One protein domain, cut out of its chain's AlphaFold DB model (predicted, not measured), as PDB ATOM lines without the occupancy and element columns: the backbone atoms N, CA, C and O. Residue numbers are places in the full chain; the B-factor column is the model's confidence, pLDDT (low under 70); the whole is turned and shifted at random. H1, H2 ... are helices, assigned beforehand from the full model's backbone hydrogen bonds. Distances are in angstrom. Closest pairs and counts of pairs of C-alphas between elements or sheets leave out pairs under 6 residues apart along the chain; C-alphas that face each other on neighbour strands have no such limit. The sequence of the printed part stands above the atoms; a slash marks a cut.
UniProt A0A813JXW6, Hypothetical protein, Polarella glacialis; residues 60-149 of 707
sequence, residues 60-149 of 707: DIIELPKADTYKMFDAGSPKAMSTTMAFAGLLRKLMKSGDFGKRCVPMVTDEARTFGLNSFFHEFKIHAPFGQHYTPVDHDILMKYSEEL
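What this domain is: This is residues 60 to 149 of the 707 residues of the protein "Hypothetical protein" of Polarella glacialis (UniProt A0A813JXW6). Little regular structure: a loose, flat row with H2, the longest helix, in the middle, H1 and H4 to either side, H3 at one end of H2, and beyond H4 a wide loop, residues 125 to 149, folding back on itself. The 90 printed residues hold four named helices, H1 to H4 in order, with 30 residues, and no named strand: all helix; radius of gyration of the C-alphas 15.1 A, spans 42 by 39 by 21 A.

How they stand to each other: H2, residues 83 to 95, touches H3, residues 98 to 103, only at the corner, closest C-alphas Met 95 and Gly 101, 3.7 A. H4, residues 118 to 124, is close to H2 but not clearly touching, closest C-alphas Arg 92 and Phe 120, 7.4 A, at a shallow tilt of 6 degrees, the same way. H1, residues 71 to 74, is near H2. Every O i to N i+4 pair is within hydrogen-bond range in H2, 0 of 2 in H3 and 1 of 3 in H4; O i to N i+3 gives 2 of 3 and 2 of 4; H1 is too short for an i+4 pair.

Where its parts are: H2 is 18.0 A long, from C-alpha 83 at (-37.064, 11.640, -8.797) to C-alpha 95 at (-39.098, 24.972, 3.118); H1 is 5.1 A, H3 9.6 A and H4 10.4 A.

The domain as a whole: The C-alphas of Asp 60 and Asp 140, the two farthest apart, are 46.3 A apart. The printed part has no cut; H3 to H4 is a long link. Residues 137 to 146 and 148 to 149 have pLDDT under 70.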
ATOM      1  N   ASP A  60     -23.503  25.543  14.139       71.00
ATOM      2  CA  ASP A  60     -23.509  26.545  15.205       71.00
ATOM      3  C   ASP A  60     -24.499  27.684  14.883       71.00
ATOM      4  O   ASP A  60     -24.726  28.572  15.698       71.00
ATOM      5  N   ILE A  61     -25.069  27.676  13.669       76.00
ATOM      6  CA  ILE A  61     -25.859  28.775  13.098       76.00
ATOM      7  C   ILE A  61     -27.307  28.349  12.838       76.00
ATOM      8  O   ILE A  61     -28.203  29.193  12.866       76.00
ATOM      9  N   ILE A  62     -27.540  27.076  12.497       83.25
ATOM     10  CA  ILE A  62     -28.839  26.605  12.010       83.25
ATOM     11  C   ILE A  62     -29.135  25.209  12.558       83.25
ATOM     12  O   ILE A  62     -28.344  24.281  12.389       83.25
ATOM     13  N   GLU A  63     -30.327  25.045  13.125       85.19
ATOM     14  CA  GLU A  63     -30.880  23.732  13.446       85.19
ATOM     15  C   GLU A  63     -31.287  23.000  12.163       85.19
ATOM     16  O   GLU A  63     -32.080  23.498  11.355       85.19
ATOM     17  N   LEU A  64     -30.742  21.801  11.963       87.56
ATOM     18  CA  LEU A  64     -31.074  20.982  10.803       87.56
ATOM     19  C   LEU A  64     -32.482  20.370  10.941       87.56
ATOM     20  O   LEU A  64     -32.919  20.061  12.053       87.56
ATOM     21  N   PRO A  65     -33.198  20.146   9.824       87.94
ATOM     22  CA  PRO A  65     -34.505  19.497   9.848       87.94
ATOM     23  C   PRO A  65     -34.433  18.106  10.490       87.94
ATOM     24  O   PRO A  65     -33.545  17.314  10.170       87.94
ATOM     25  N   LYS A  66     -35.397  17.787  11.364       87.06
ATOM     26  CA  LYS A  66     -35.502  16.473  12.023       87.06
ATOM     27  C   LYS A  66     -35.751  15.355  11.005       87.06
ATOM     28  O   LYS A  66     -36.353  15.603   9.955       87.06
ATOM     29  N   ALA A  67     -35.383  14.124  11.369       86.25
ATOM     30  CA  ALA A  67     -35.582  12.911  10.565       86.25
ATOM     31  C   ALA A  67     -37.032  12.746  10.060       86.25
ATOM     32  O   ALA A  67     -37.253  12.315   8.933       86.25
ATOM     33  N   ASP A  68     -38.019  13.205  10.840       85.38
ATOM     34  CA  ASP A  68     -39.439  13.203  10.466       85.38
ATOM     35  C   ASP A  68     -39.738  13.886   9.122       85.38
ATOM     36  O   ASP A  68     -40.648  13.480   8.398       85.38
ATOM     37  N   THR A  69     -38.946  14.896   8.754       85.25
ATOM     38  CA  THR A  69     -39.074  15.620   7.480       85.25
ATOM     39  C   THR A  69     -38.812  14.700   6.281       85.25
ATOM     40  O   THR A  69     -39.409  14.883   5.216       85.25
ATOM     41  N   TYR A  70     -37.966  13.681   6.467       88.00
ATOM     42  CA  TYR A  70     -37.473  12.774   5.428       88.00
ATOM     43  C   TYR A  70     -38.243  11.451   5.340       88.00
ATOM     44  O   TYR A  70     -38.121  10.772   4.325       88.00
ATOM     45  N   LYS A  71     -39.126  11.144   6.305       84.56
ATOM     46  CA  LYS A  71     -39.914   9.892   6.386       84.56
ATOM     47  C   LYS A  71     -40.639   9.468   5.100       84.56
ATOM     48  O   LYS A  71     -40.962   8.298   4.934       84.56
ATOM     49  N   MET A  72     -40.918  10.400   4.182       78.44
ATOM     50  CA  MET A  72     -41.520  10.060   2.882       78.44
ATOM     51  C   MET A  72     -40.618   9.208   1.986       78.44
ATOM     52  O   MET A  72     -41.137   8.499   1.135       78.44
ATOM     53  N   PHE A  73     -39.297   9.302   2.141       80.00
ATOM     54  CA  PHE A  73     -38.366   8.459   1.394       80.00
ATOM     55  C   PHE A  73     -38.302   7.061   1.996       80.00
ATOM     56  O   PHE A  73     -38.311   6.091   1.245       80.00
ATOM     57  N   ASP A  74     -38.331   6.969   3.326       79.94
ATOM     58  CA  ASP A  74     -38.266   5.691   4.042       79.94
ATOM     59  C   ASP A  74     -39.502   4.818   3.775       79.94
ATOM     60  O   ASP A  74     -39.395   3.602   3.672       79.94
ATOM     61  N   ALA A  75     -40.678   5.438   3.622       79.62
ATOM     62  CA  ALA A  75     -41.939   4.734   3.376       79.62
ATOM     63  C   ALA A  75     -42.149   4.297   1.910       79.62
ATOM     64  O   ALA A  75     -43.023   3.475   1.638       79.62
ATOM     65  N   GLY A  76     -41.381   4.847   0.962       77.25
ATOM     66  CA  GLY A  76     -41.614   4.653  -0.470       77.25
ATOM     67  C   GLY A  76     -42.902   5.318  -0.986       77.25
ATOM     68  O   GLY A  76     -43.701   5.875  -0.233       77.25
ATOM     69  N   SER A  77     -43.101   5.297  -2.309       80.62
ATOM     70  CA  SER A  77     -44.302   5.854  -2.947       80.62
ATOM     71  C   SER A  77     -45.236   4.740  -3.428       80.62
ATOM     72  O   SER A  77     -44.780   3.848  -4.142       80.62
ATOM     73  N   PRO A  78     -46.550   4.816  -3.139       82.69
ATOM     74  CA  PRO A  78     -47.533   3.855  -3.646       82.69
ATOM     75  C   PRO A  78     -47.805   4.017  -5.151       82.69
ATOM     76  O   PRO A  78     -48.445   3.166  -5.762       82.69
ATOM     77  N   LYS A  79     -47.356   5.125  -5.756       85.12
ATOM     78  CA  LYS A  79     -47.479   5.404  -7.191       85.12
ATOM     79  C   LYS A  79     -46.105   5.584  -7.815       85.12
ATOM     80  O   LYS A  79     -45.200   6.129  -7.178       85.12
ATOM     81  N   ALA A  80     -45.979   5.204  -9.085       87.00
ATOM     82  CA  ALA A  80     -44.810   5.548  -9.879       87.00
ATOM     83  C   ALA A  80     -44.620   7.073  -9.866       87.00
ATOM     84  O   ALA A  80     -45.529   7.826 -10.219       87.00
ATOM     85  N   MET A  81     -43.454   7.525  -9.412       87.06
ATOM     86  CA  MET A  81     -43.103   8.938  -9.335       87.06
ATOM     87  C   MET A  81     -41.698   9.147  -9.887       87.06
ATOM     88  O   MET A  81     -40.828   8.294  -9.714       87.06
ATOM     89  N   SER A  82     -41.460  10.291 -10.524       89.62
ATOM     90  CA  SER A  82     -40.105  10.669 -10.918       89.62
ATOM     91  C   SER A  82     -39.304  11.162  -9.711       89.62
ATOM     92  O   SER A  82     -39.855  11.673  -8.730       89.62
ATOM     93  N   THR A  83     -37.978  11.071  -9.799       89.56
ATOM     94  CA  THR A  83     -37.064  11.640  -8.797       89.56
ATOM     95  C   THR A  83     -37.257  13.150  -8.643       89.56
ATOM     96  O   THR A  83     -37.149  13.667  -7.535       89.56
ATOM     97  N   THR A  84     -37.637  13.854  -9.713       89.94
ATOM     98  CA  THR A  84     -37.990  15.281  -9.686       89.94
ATOM     99  C   THR A  84     -39.233  15.550  -8.843       89.94
ATOM    100  O   THR A  84     -39.231  16.468  -8.026       89.94
ATOM    101  N   MET A  85     -40.281  14.729  -8.977       87.19
ATOM    102  CA  MET A  85     -41.484  14.849  -8.144       87.19
ATOM    103  C   MET A  85     -41.178  14.550  -6.673       87.19
ATOM    104  O   MET A  85     -41.690  15.234  -5.785       87.19
ATOM    105  N   ALA A  86     -40.307  13.572  -6.404       88.38
ATOM    106  CA  ALA A  86     -39.860  13.257  -5.048       88.38
ATOM    107  C   ALA A  86     -39.039  14.410  -4.445       88.38
ATOM    108  O   ALA A  86     -39.275  14.815  -3.306       88.38
ATOM    109  N   PHE A  87     -38.135  15.000  -5.231       90.56
ATOM    110  CA  PHE A  87     -37.363  16.178  -4.848       90.56
ATOM    111  C   PHE A  87     -38.260  17.388  -4.565       90.56
ATOM    112  O   PHE A  87     -38.100  18.028  -3.530       90.56
ATOM    113  N   ALA A  88     -39.239  17.677  -5.425       89.31
ATOM    114  CA  ALA A  88     -40.201  18.754  -5.201       89.31
ATOM    115  C   ALA A  88     -41.009  18.527  -3.906       89.31
ATOM    116  O   ALA A  88     -41.204  19.450  -3.115       89.31
ATOM    117  N   GLY A  89     -41.423  17.288  -3.625       88.12
ATOM    118  CA  GLY A  89     -42.074  16.937  -2.359       88.12
ATOM    119  C   GLY A  89     -41.182  17.187  -1.136       88.12
ATOM    120  O   GLY A  89     -41.625  17.797  -0.160       88.12
ATOM    121  N   LEU A  90     -39.911  16.780  -1.209       89.75
ATOM    122  CA  LEU A  90     -38.926  17.001  -0.149       89.75
ATOM    123  C   LEU A  90     -38.648  18.485   0.073       89.75
ATOM    124  O   LEU A  90     -38.710  18.969   1.201       89.75
ATOM    125  N   LEU A  91     -38.367  19.213  -1.006       91.31
ATOM    126  CA  LEU A  91     -38.037  20.630  -0.971       91.31
ATOM    127  C   LEU A  91     -39.167  21.430  -0.323       91.31
ATOM    128  O   LEU A  91     -38.905  22.286   0.517       91.31
ATOM    129  N   ARG A  92     -40.427  21.092  -0.622       89.62
ATOM    130  CA  ARG A  92     -41.579  21.705   0.041       89.62
ATOM    131  C   ARG A  92     -41.566  21.471   1.555       89.62
ATOM    132  O   ARG A  92     -41.813  22.408   2.310       89.62
ATOM    133  N   LYS A  93     -41.279  20.247   2.018       89.50
ATOM    134  CA  LYS A  93     -41.193  19.933   3.457       89.50
ATOM    135  C   LYS A  93     -40.034  20.666   4.138       89.50
ATOM    136  O   LYS A  93     -40.231  21.225   5.212       89.50
ATOM    137  N   LEU A  94     -38.871  20.736   3.490       91.12
ATOM    138  CA  LEU A  94     -37.707  21.490   3.973       91.12
ATOM    139  C   LEU A  94     -37.995  22.995   4.056       91.12
ATOM    140  O   LEU A  94     -37.649  23.654   5.027       91.12
ATOM    141  N   MET A  95     -38.706  23.559   3.080       89.88
ATOM    142  CA  MET A  95     -39.098  24.972   3.118       89.88
ATOM    143  C   MET A  95     -40.099  25.292   4.238       89.88
ATOM    144  O   MET A  95     -40.195  26.446   4.659       89.88
ATOM    145  N   LYS A  96     -40.812  24.286   4.758       87.69
ATOM    146  CA  LYS A  96     -41.707  24.407   5.919       87.69
ATOM    147  C   LYS A  96     -41.020  24.145   7.261       87.69
ATOM    148  O   LYS A  96     -41.633  24.389   8.298       87.69
ATOM    149  N   SER A  97     -39.777  23.662   7.281       87.88
ATOM    150  CA  SER A  97     -39.099  23.284   8.524       87.88
ATOM    151  C   SER A  97     -38.506  24.503   9.243       87.88
ATOM    152  O   SER A  97     -37.312  24.784   9.132       87.88
ATOM    153  N   GLY A  98     -39.348  25.238   9.978       84.62
ATOM    154  CA  GLY A  98     -38.935  26.242  10.968       84.62
ATOM    155  C   GLY A  98     -37.906  27.262  10.464       84.62
ATOM    156  O   GLY A  98     -38.130  27.934   9.454       84.62
ATOM    157  N   ASP A  99     -36.784  27.401  11.184       84.75
ATOM    158  CA  ASP A  99     -35.709  28.342  10.822       84.75
ATOM    159  C   ASP A  99     -34.981  27.943   9.532       84.75
ATOM    160  O   ASP A  99     -34.677  28.796   8.694       84.75
ATOM    161  N   PHE A 100     -34.776  26.643   9.311       87.50
ATOM    162  CA  PHE A 100     -34.117  26.136   8.108       87.50
ATOM    163  C   PHE A 100     -34.880  26.528   6.833       87.50
ATOM    164  O   PHE A 100     -34.293  27.040   5.877       87.50
ATOM    165  N   GLY A 101     -36.210  26.403   6.848       88.00
ATOM    166  CA  GLY A 101     -37.062  26.730   5.701       88.00
ATOM    167  C   GLY A 101     -37.039  28.210   5.291       88.00
ATOM    168  O   GLY A 101     -37.282  28.556   4.129       88.00
ATOM    169  N   LYS A 102     -36.676  29.115   6.211       85.25
ATOM    170  CA  LYS A 102     -36.472  30.544   5.904       85.25
ATOM    171  C   LYS A 102     -35.220  30.793   5.064       85.25
ATOM    172  O   LYS A 102     -35.148  31.805   4.371       85.25
ATOM    173  N   ARG A 103     -34.258  29.874   5.111       86.94
ATOM    174  CA  ARG A 103     -32.945  29.979   4.458       86.94
ATOM    175  C   ARG A 103     -32.872  29.187   3.154       86.94
ATOM    176  O   ARG A 103     -31.949  29.393   2.371       86.94
ATOM    177  N   CYS A 104     -33.849  28.321   2.892       89.06
ATOM    178  CA  CYS A 104     -34.007  27.667   1.600       89.06
ATOM    179  C   CYS A 104     -34.363  28.695   0.516       89.06
ATOM    180  O   CYS A 104     -35.389  29.374   0.610       89.06
ATOM    181  N   VAL A 105     -33.531  28.777  -0.524       90.62
ATOM    182  CA  VAL A 105     -33.747  29.637  -1.696       90.62
ATOM    183  C   VAL A 105     -33.867  28.750  -2.938       90.62
ATOM    184  O   VAL A 105     -32.845  28.378  -3.515       90.62
ATOM    185  N   PRO A 106     -35.089  28.364  -3.345       88.81
ATOM    186  CA  PRO A 106     -35.281  27.664  -4.606       88.81
ATOM    187  C   PRO A 106     -35.005  28.624  -5.767       88.81
ATOM    188  O   PRO A 106     -35.586  29.704  -5.847       88.81
ATOM    189  N   MET A 107     -34.107  28.226  -6.664       89.12
ATOM    190  CA  MET A 107     -33.818  28.952  -7.899       89.12
ATOM    191  C   MET A 107     -34.307  28.118  -9.072       89.12
ATOM    192  O   MET A 107     -33.961  26.943  -9.184       89.12
ATOM    193  N   VAL A 108     -35.113  28.733  -9.928       85.25
ATOM    194  CA  VAL A 108     -35.716  28.082 -11.085       85.25
ATOM    195  C   VAL A 108     -35.512  28.975 -12.302       85.25
ATOM    196  O   VAL A 108     -35.641  30.196 -12.216       85.25
ATOM    197  N   THR A 109     -35.124  28.375 -13.420       83.56
ATOM    198  CA  THR A 109     -35.259  29.002 -14.739       83.56
ATOM    199  C   THR A 109     -36.733  28.928 -15.150       83.56
ATOM    200  O   THR A 109     -37.462  28.135 -14.573       83.56
ATOM    201  N   ASP A 110     -37.188  29.739 -16.104       76.06
ATOM    202  CA  ASP A 110     -38.604  29.925 -16.512       76.06
ATOM    203  C   ASP A 110     -39.500  28.645 -16.508       76.06
ATOM    204  O   ASP A 110     -40.681  28.663 -16.175       76.06
ATOM    205  N   GLU A 111     -38.906  27.478 -16.758       80.75
ATOM    206  CA  GLU A 111     -39.497  26.133 -16.793       80.75
ATOM    207  C   GLU A 111     -39.912  25.505 -15.436       80.75
ATOM    208  O   GLU A 111     -39.831  24.291 -15.242       80.75
ATOM    209  N   ALA A 112     -40.420  26.269 -14.471       81.50
ATOM    210  CA  ALA A 112     -40.845  25.711 -13.176       81.50
ATOM    211  C   ALA A 112     -41.987  24.678 -13.273       81.50
ATOM    212  O   ALA A 112     -42.101  23.770 -12.439       81.50
ATOM    213  N   ARG A 113     -42.811  24.795 -14.320       80.81
ATOM    214  CA  ARG A 113     -43.906  23.869 -14.640       80.81
ATOM    215  C   ARG A 113     -43.420  22.472 -14.948       80.81
ATOM    216  O   ARG A 113     -43.962  21.510 -14.405       80.81
ATOM    217  N   THR A 114     -42.372  22.384 -15.750       83.25
ATOM    218  CA  THR A 114     -41.755  21.130 -16.179       83.25
ATOM    219  C   THR A 114     -41.224  20.336 -14.987       83.25
ATOM    220  O   THR A 114     -41.319  19.112 -14.956       83.25
ATOM    221  N   PHE A 115     -40.741  21.027 -13.952       84.44
ATOM    222  CA  PHE A 115     -40.202  20.397 -12.745       84.44
ATOM    223  C   PHE A 115     -41.250  20.105 -11.659       84.44
ATOM    224  O   PHE A 115     -40.893  19.681 -10.562       84.44
ATOM    225  N   GLY A 116     -42.542  20.334 -11.924       81.31
ATOM    226  CA  GLY A 116     -43.601  20.115 -10.933       81.31
ATOM    227  C   GLY A 116     -43.572  21.113  -9.766       81.31
ATOM    228  O   GLY A 116     -44.160  20.856  -8.713       81.31
ATOM    229  N   LEU A 117     -42.919  22.268  -9.943       85.12
ATOM    230  CA  LEU A 117     -42.789  23.305  -8.914       85.12
ATOM    231  C   LEU A 117     -43.963  24.300  -8.902       85.12
ATOM    232  O   LEU A 117     -43.988  25.202  -8.077       85.12
ATOM    233  N   ASN A 118     -44.990  24.105  -9.732       78.31
ATOM    234  CA  ASN A 118     -46.164  24.998  -9.817       78.31
ATOM    235  C   ASN A 118     -46.853  25.236  -8.481       78.31
ATOM    236  O   ASN A 118     -47.290  26.333  -8.152       78.31
ATOM    237  N   SER A 119     -46.903  24.180  -7.684       77.81
ATOM    238  CA  SER A 119     -47.500  24.202  -6.360       77.81
ATOM    239  C   SER A 119     -46.761  25.102  -5.357       77.81
ATOM    240  O   SER A 119     -47.353  25.521  -4.365       77.81
ATOM    241  N   PHE A 120     -45.495  25.443  -5.621       84.06
ATOM    242  CA  PHE A 120     -44.702  26.346  -4.787       84.06
ATOM    243  C   PHE A 120     -45.119  27.798  -4.976       84.06
ATOM    244  O   PHE A 120     -44.973  28.595  -4.055       84.06
ATOM    245  N   PHE A 121     -45.652  28.156  -6.143       80.06
ATOM    246  CA  PHE A 121     -46.002  29.537  -6.446       80.06
ATOM    247  C   PHE A 121     -47.173  30.051  -5.623       80.06
ATOM    248  O   PHE A 121     -47.165  31.201  -5.199       80.06
ATOM    249  N   HIS A 122     -48.148  29.192  -5.338       76.62
ATOM    250  CA  HIS A 122     -49.237  29.545  -4.438       76.62
ATOM    251  C   HIS A 122     -48.758  29.633  -2.978       76.62
ATOM    252  O   HIS A 122     -49.156  30.519  -2.227       76.62
ATOM    253  N   GLU A 123     -47.887  28.709  -2.570       81.00
ATOM    254  CA  GLU A 123     -47.507  28.518  -1.168       81.00
ATOM    255  C   GLU A 123     -46.389  29.461  -0.694       81.00
ATOM    256  O   GLU A 123     -46.454  29.998   0.410       81.00
ATOM    257  N   PHE A 124     -45.375  29.690  -1.528       82.69
ATOM    258  CA  PHE A 124     -44.190  30.486  -1.195       82.69
ATOM    259  C   PHE A 124     -44.062  31.778  -2.006       82.69
ATOM    260  O   PHE A 124     -43.278  32.643  -1.612       82.69
ATOM    261  N   LYS A 125     -44.868  31.937  -3.066       82.69
ATOM    262  CA  LYS A 125     -44.869  33.085  -3.992       82.69
ATOM    263  C   LYS A 125     -43.541  33.271  -4.735       82.69
ATOM    264  O   LYS A 125     -42.523  32.659  -4.417       82.69
ATOM    265  N   ILE A 126     -43.565  34.099  -5.776       83.69
ATOM    266  CA  ILE A 126     -42.372  34.437  -6.562       83.69
ATOM    267  C   ILE A 126     -41.814  35.772  -6.061       83.69
ATOM    268  O   ILE A 126     -42.559  36.732  -5.853       83.69
ATOM    269  N   HIS A 127     -40.495  35.832  -5.853       83.31
ATOM    270  CA  HIS A 127     -39.827  37.065  -5.446       83.31
ATOM    271  C   HIS A 127     -39.756  38.054  -6.616       83.31
ATOM    272  O   HIS A 127     -38.911  37.916  -7.499       83.31
ATOM    273  N   ALA A 128     -40.593  39.090  -6.566       82.06
ATOM    274  CA  ALA A 128     -40.570  40.210  -7.503       82.06
ATOM    275  C   ALA A 128     -40.310  41.526  -6.739       82.06
ATOM    276  O   ALA A 128     -41.215  42.037  -6.071       82.06
ATOM    277  N   PRO A 129     -39.094  42.110  -6.801       73.44
ATOM    278  CA  PRO A 129     -38.749  43.301  -6.016       73.44
ATOM    279  C   PRO A 129     -39.546  44.551  -6.414       73.44
ATOM    280  O   PRO A 129     -39.660  45.479  -5.616       73.44
ATOM    281  N   PHE A 130     -40.102  44.569  -7.625       76.12
ATOM    282  CA  PHE A 130     -40.912  45.668  -8.148       76.12
ATOM    283  C   PHE A 130     -42.418  45.355  -8.150       76.12
ATOM    284  O   PHE A 130     -43.219  46.181  -8.575       76.12
ATOM    285  N   GLY A 131     -42.808  44.198  -7.604       73.75
ATOM    286  CA  GLY A 131     -44.173  43.687  -7.680       73.75
ATOM    287  C   GLY A 131     -44.523  43.128  -9.059       73.75
ATOM    288  O   GLY A 131     -43.692  43.091  -9.967       73.75
ATOM    289  N   GLN A 132     -45.769  42.679  -9.190       74.81
ATOM    290  CA  GLN A 132     -46.298  42.090 -10.415       74.81
ATOM    291  C   GLN A 132     -46.723  43.192 -11.400       74.81
ATOM    292  O   GLN A 132     -47.708  43.890 -11.171       74.81
ATOM    293  N   HIS A 133     -45.981  43.367 -12.497       76.25
ATOM    294  CA  HIS A 133     -46.253  44.405 -13.512       76.25
ATOM    295  C   HIS A 133     -47.106  43.932 -14.696       76.25
ATOM    296  O   HIS A 133     -47.305  44.682 -15.649       76.25
ATOM    297  N   TYR A 134     -47.584  42.691 -14.668       73.31
ATOM    298  CA  TYR A 134     -48.270  42.071 -15.793       73.31
ATOM    299  C   TYR A 134     -49.377  41.136 -15.311       73.31
ATOM    300  O   TYR A 134     -49.311  40.590 -14.208       73.31
ATOM    301  N   THR A 135     -50.393  40.936 -16.147       72.81
ATOM    302  CA  THR A 135     -51.410  39.913 -15.898       72.81
ATOM    303  C   THR A 135     -50.768  38.546 -16.129       72.81
ATOM    304  O   THR A 135     -50.303  38.286 -17.241       72.81
ATOM    305  N   PRO A 136     -50.684  37.673 -15.110       71.25
ATOM    306  CA  PRO A 136     -50.073  36.369 -15.291       71.25
ATOM    307  C   PRO A 136     -50.871  35.565 -16.317       71.25
ATOM    308  O   PRO A 136     -52.101  35.578 -16.304       71.25
ATOM    309  N   VAL A 137     -50.162  34.832 -17.178       67.31
ATOM    310  CA  VAL A 137     -50.763  33.967 -18.213       67.31
ATOM    311  C   VAL A 137     -51.787  32.998 -17.606       67.31
ATOM    312  O   VAL A 137     -52.797  32.689 -18.224       67.31
ATOM    313  N   ASP A 138     -51.583  32.608 -16.347       66.50
ATOM    314  CA  ASP A 138     -52.426  31.664 -15.609       66.50
ATOM    315  C   ASP A 138     -53.516  32.334 -14.767       66.50
ATOM    316  O   ASP A 138     -53.999  31.735 -13.808       66.50
ATOM    317  N   HIS A 139     -53.877  33.588 -15.051       66.69
ATOM    318  CA  HIS A 139     -54.880  34.296 -14.251       66.69
ATOM    319  C   HIS A 139     -56.257  33.609 -14.235       66.69
ATOM    320  O   HIS A 139     -56.954  33.743 -13.229       66.69
ATOM    321  N   ASP A 140     -56.580  32.836 -15.278       60.50
ATOM    322  CA  ASP A 140     -57.825  32.069 -15.428       60.50
ATOM    323  C   ASP A 140     -57.721  30.613 -14.930       60.50
ATOM    324  O   ASP A 140     -58.703  29.871 -14.931       60.50
ATOM    325  N   ILE A 141     -56.535  30.170 -14.496       69.62
ATOM    326  CA  ILE A 141     -56.296  28.802 -14.011       69.62
ATOM    327  C   ILE A 141     -56.393  28.789 -12.477       69.62
ATOM    328  O   ILE A 141     -55.885  29.677 -11.797       69.62
ATOM    329  N   LEU A 142     -56.983  27.727 -11.905       57.25
ATOM    330  CA  LEU A 142     -57.163  27.539 -10.451       57.25
ATOM    331  C   LEU A 142     -55.869  27.699  -9.624       57.25
ATOM    332  O   LEU A 142     -55.925  28.087  -8.461       57.25
ATOM    333  N   MET A 143     -54.702  27.409 -10.209       58.25
ATOM    334  CA  MET A 143     -53.385  27.591  -9.584       58.25
ATOM    335  C   MET A 143     -52.682  28.847 -10.117       58.25
ATOM    336  O   MET A 143     -51.603  28.769 -10.704       58.25
ATOM    337  N   LYS A 144     -53.297  30.011  -9.904       64.94
ATOM    338  CA  LYS A 144     -52.701  31.315 -10.214       64.94
ATOM    339  C   LYS A 144     -51.470  31.573  -9.338       64.94
ATOM    340  O   LYS A 144     -51.523  31.403  -8.118       64.94
ATOM    341  N   TYR A 145     -50.374  32.040  -9.938       64.00
ATOM    342  CA  TYR A 145     -49.224  32.534  -9.178       64.00
ATOM    343  C   TYR A 145     -49.370  34.024  -8.844       64.00
ATOM    344  O   TYR A 145     -49.865  34.814  -9.651       64.00
ATOM    345  N   SER A 146     -48.928  34.398  -7.640       61.91
ATOM    346  CA  SER A 146     -48.831  35.788  -7.186       61.91
ATOM    347  C   SER A 146     -47.362  36.161  -7.020       61.91
ATOM    348  O   SER A 146     -46.592  35.454  -6.358       61.91
ATOM    349  N   GLU A 147     -46.979  37.275  -7.632       72.19
ATOM    350  CA  GLU A 147     -45.680  37.907  -7.446       72.19
ATOM    351  C   GLU A 147     -45.807  38.994  -6.390       72.19
ATOM    352  O   GLU A 147     -46.431  40.037  -6.586       72.19
ATOM    353  N   GLU A 148     -45.196  38.756  -5.241       63.53
ATOM    354  CA  GLU A 148     -45.241  39.700  -4.140       63.53
ATOM    355  C   GLU A 148     -43.853  39.859  -3.538       63.53
ATOM    356  O   GLU A 148     -43.034  38.940  -3.485       63.53
ATOM    357  N   LEU A 149     -43.621  41.044  -2.985       58.44
ATOM    358  CA  LEU A 149     -42.502  41.296  -2.098       58.44
ATOM    359  C   LEU A 149     -42.716  40.511  -0.785       58.44
ATOM    360  O   LEU A 149     -43.198  41.045   0.220       58.44
TER     361      LEU A 149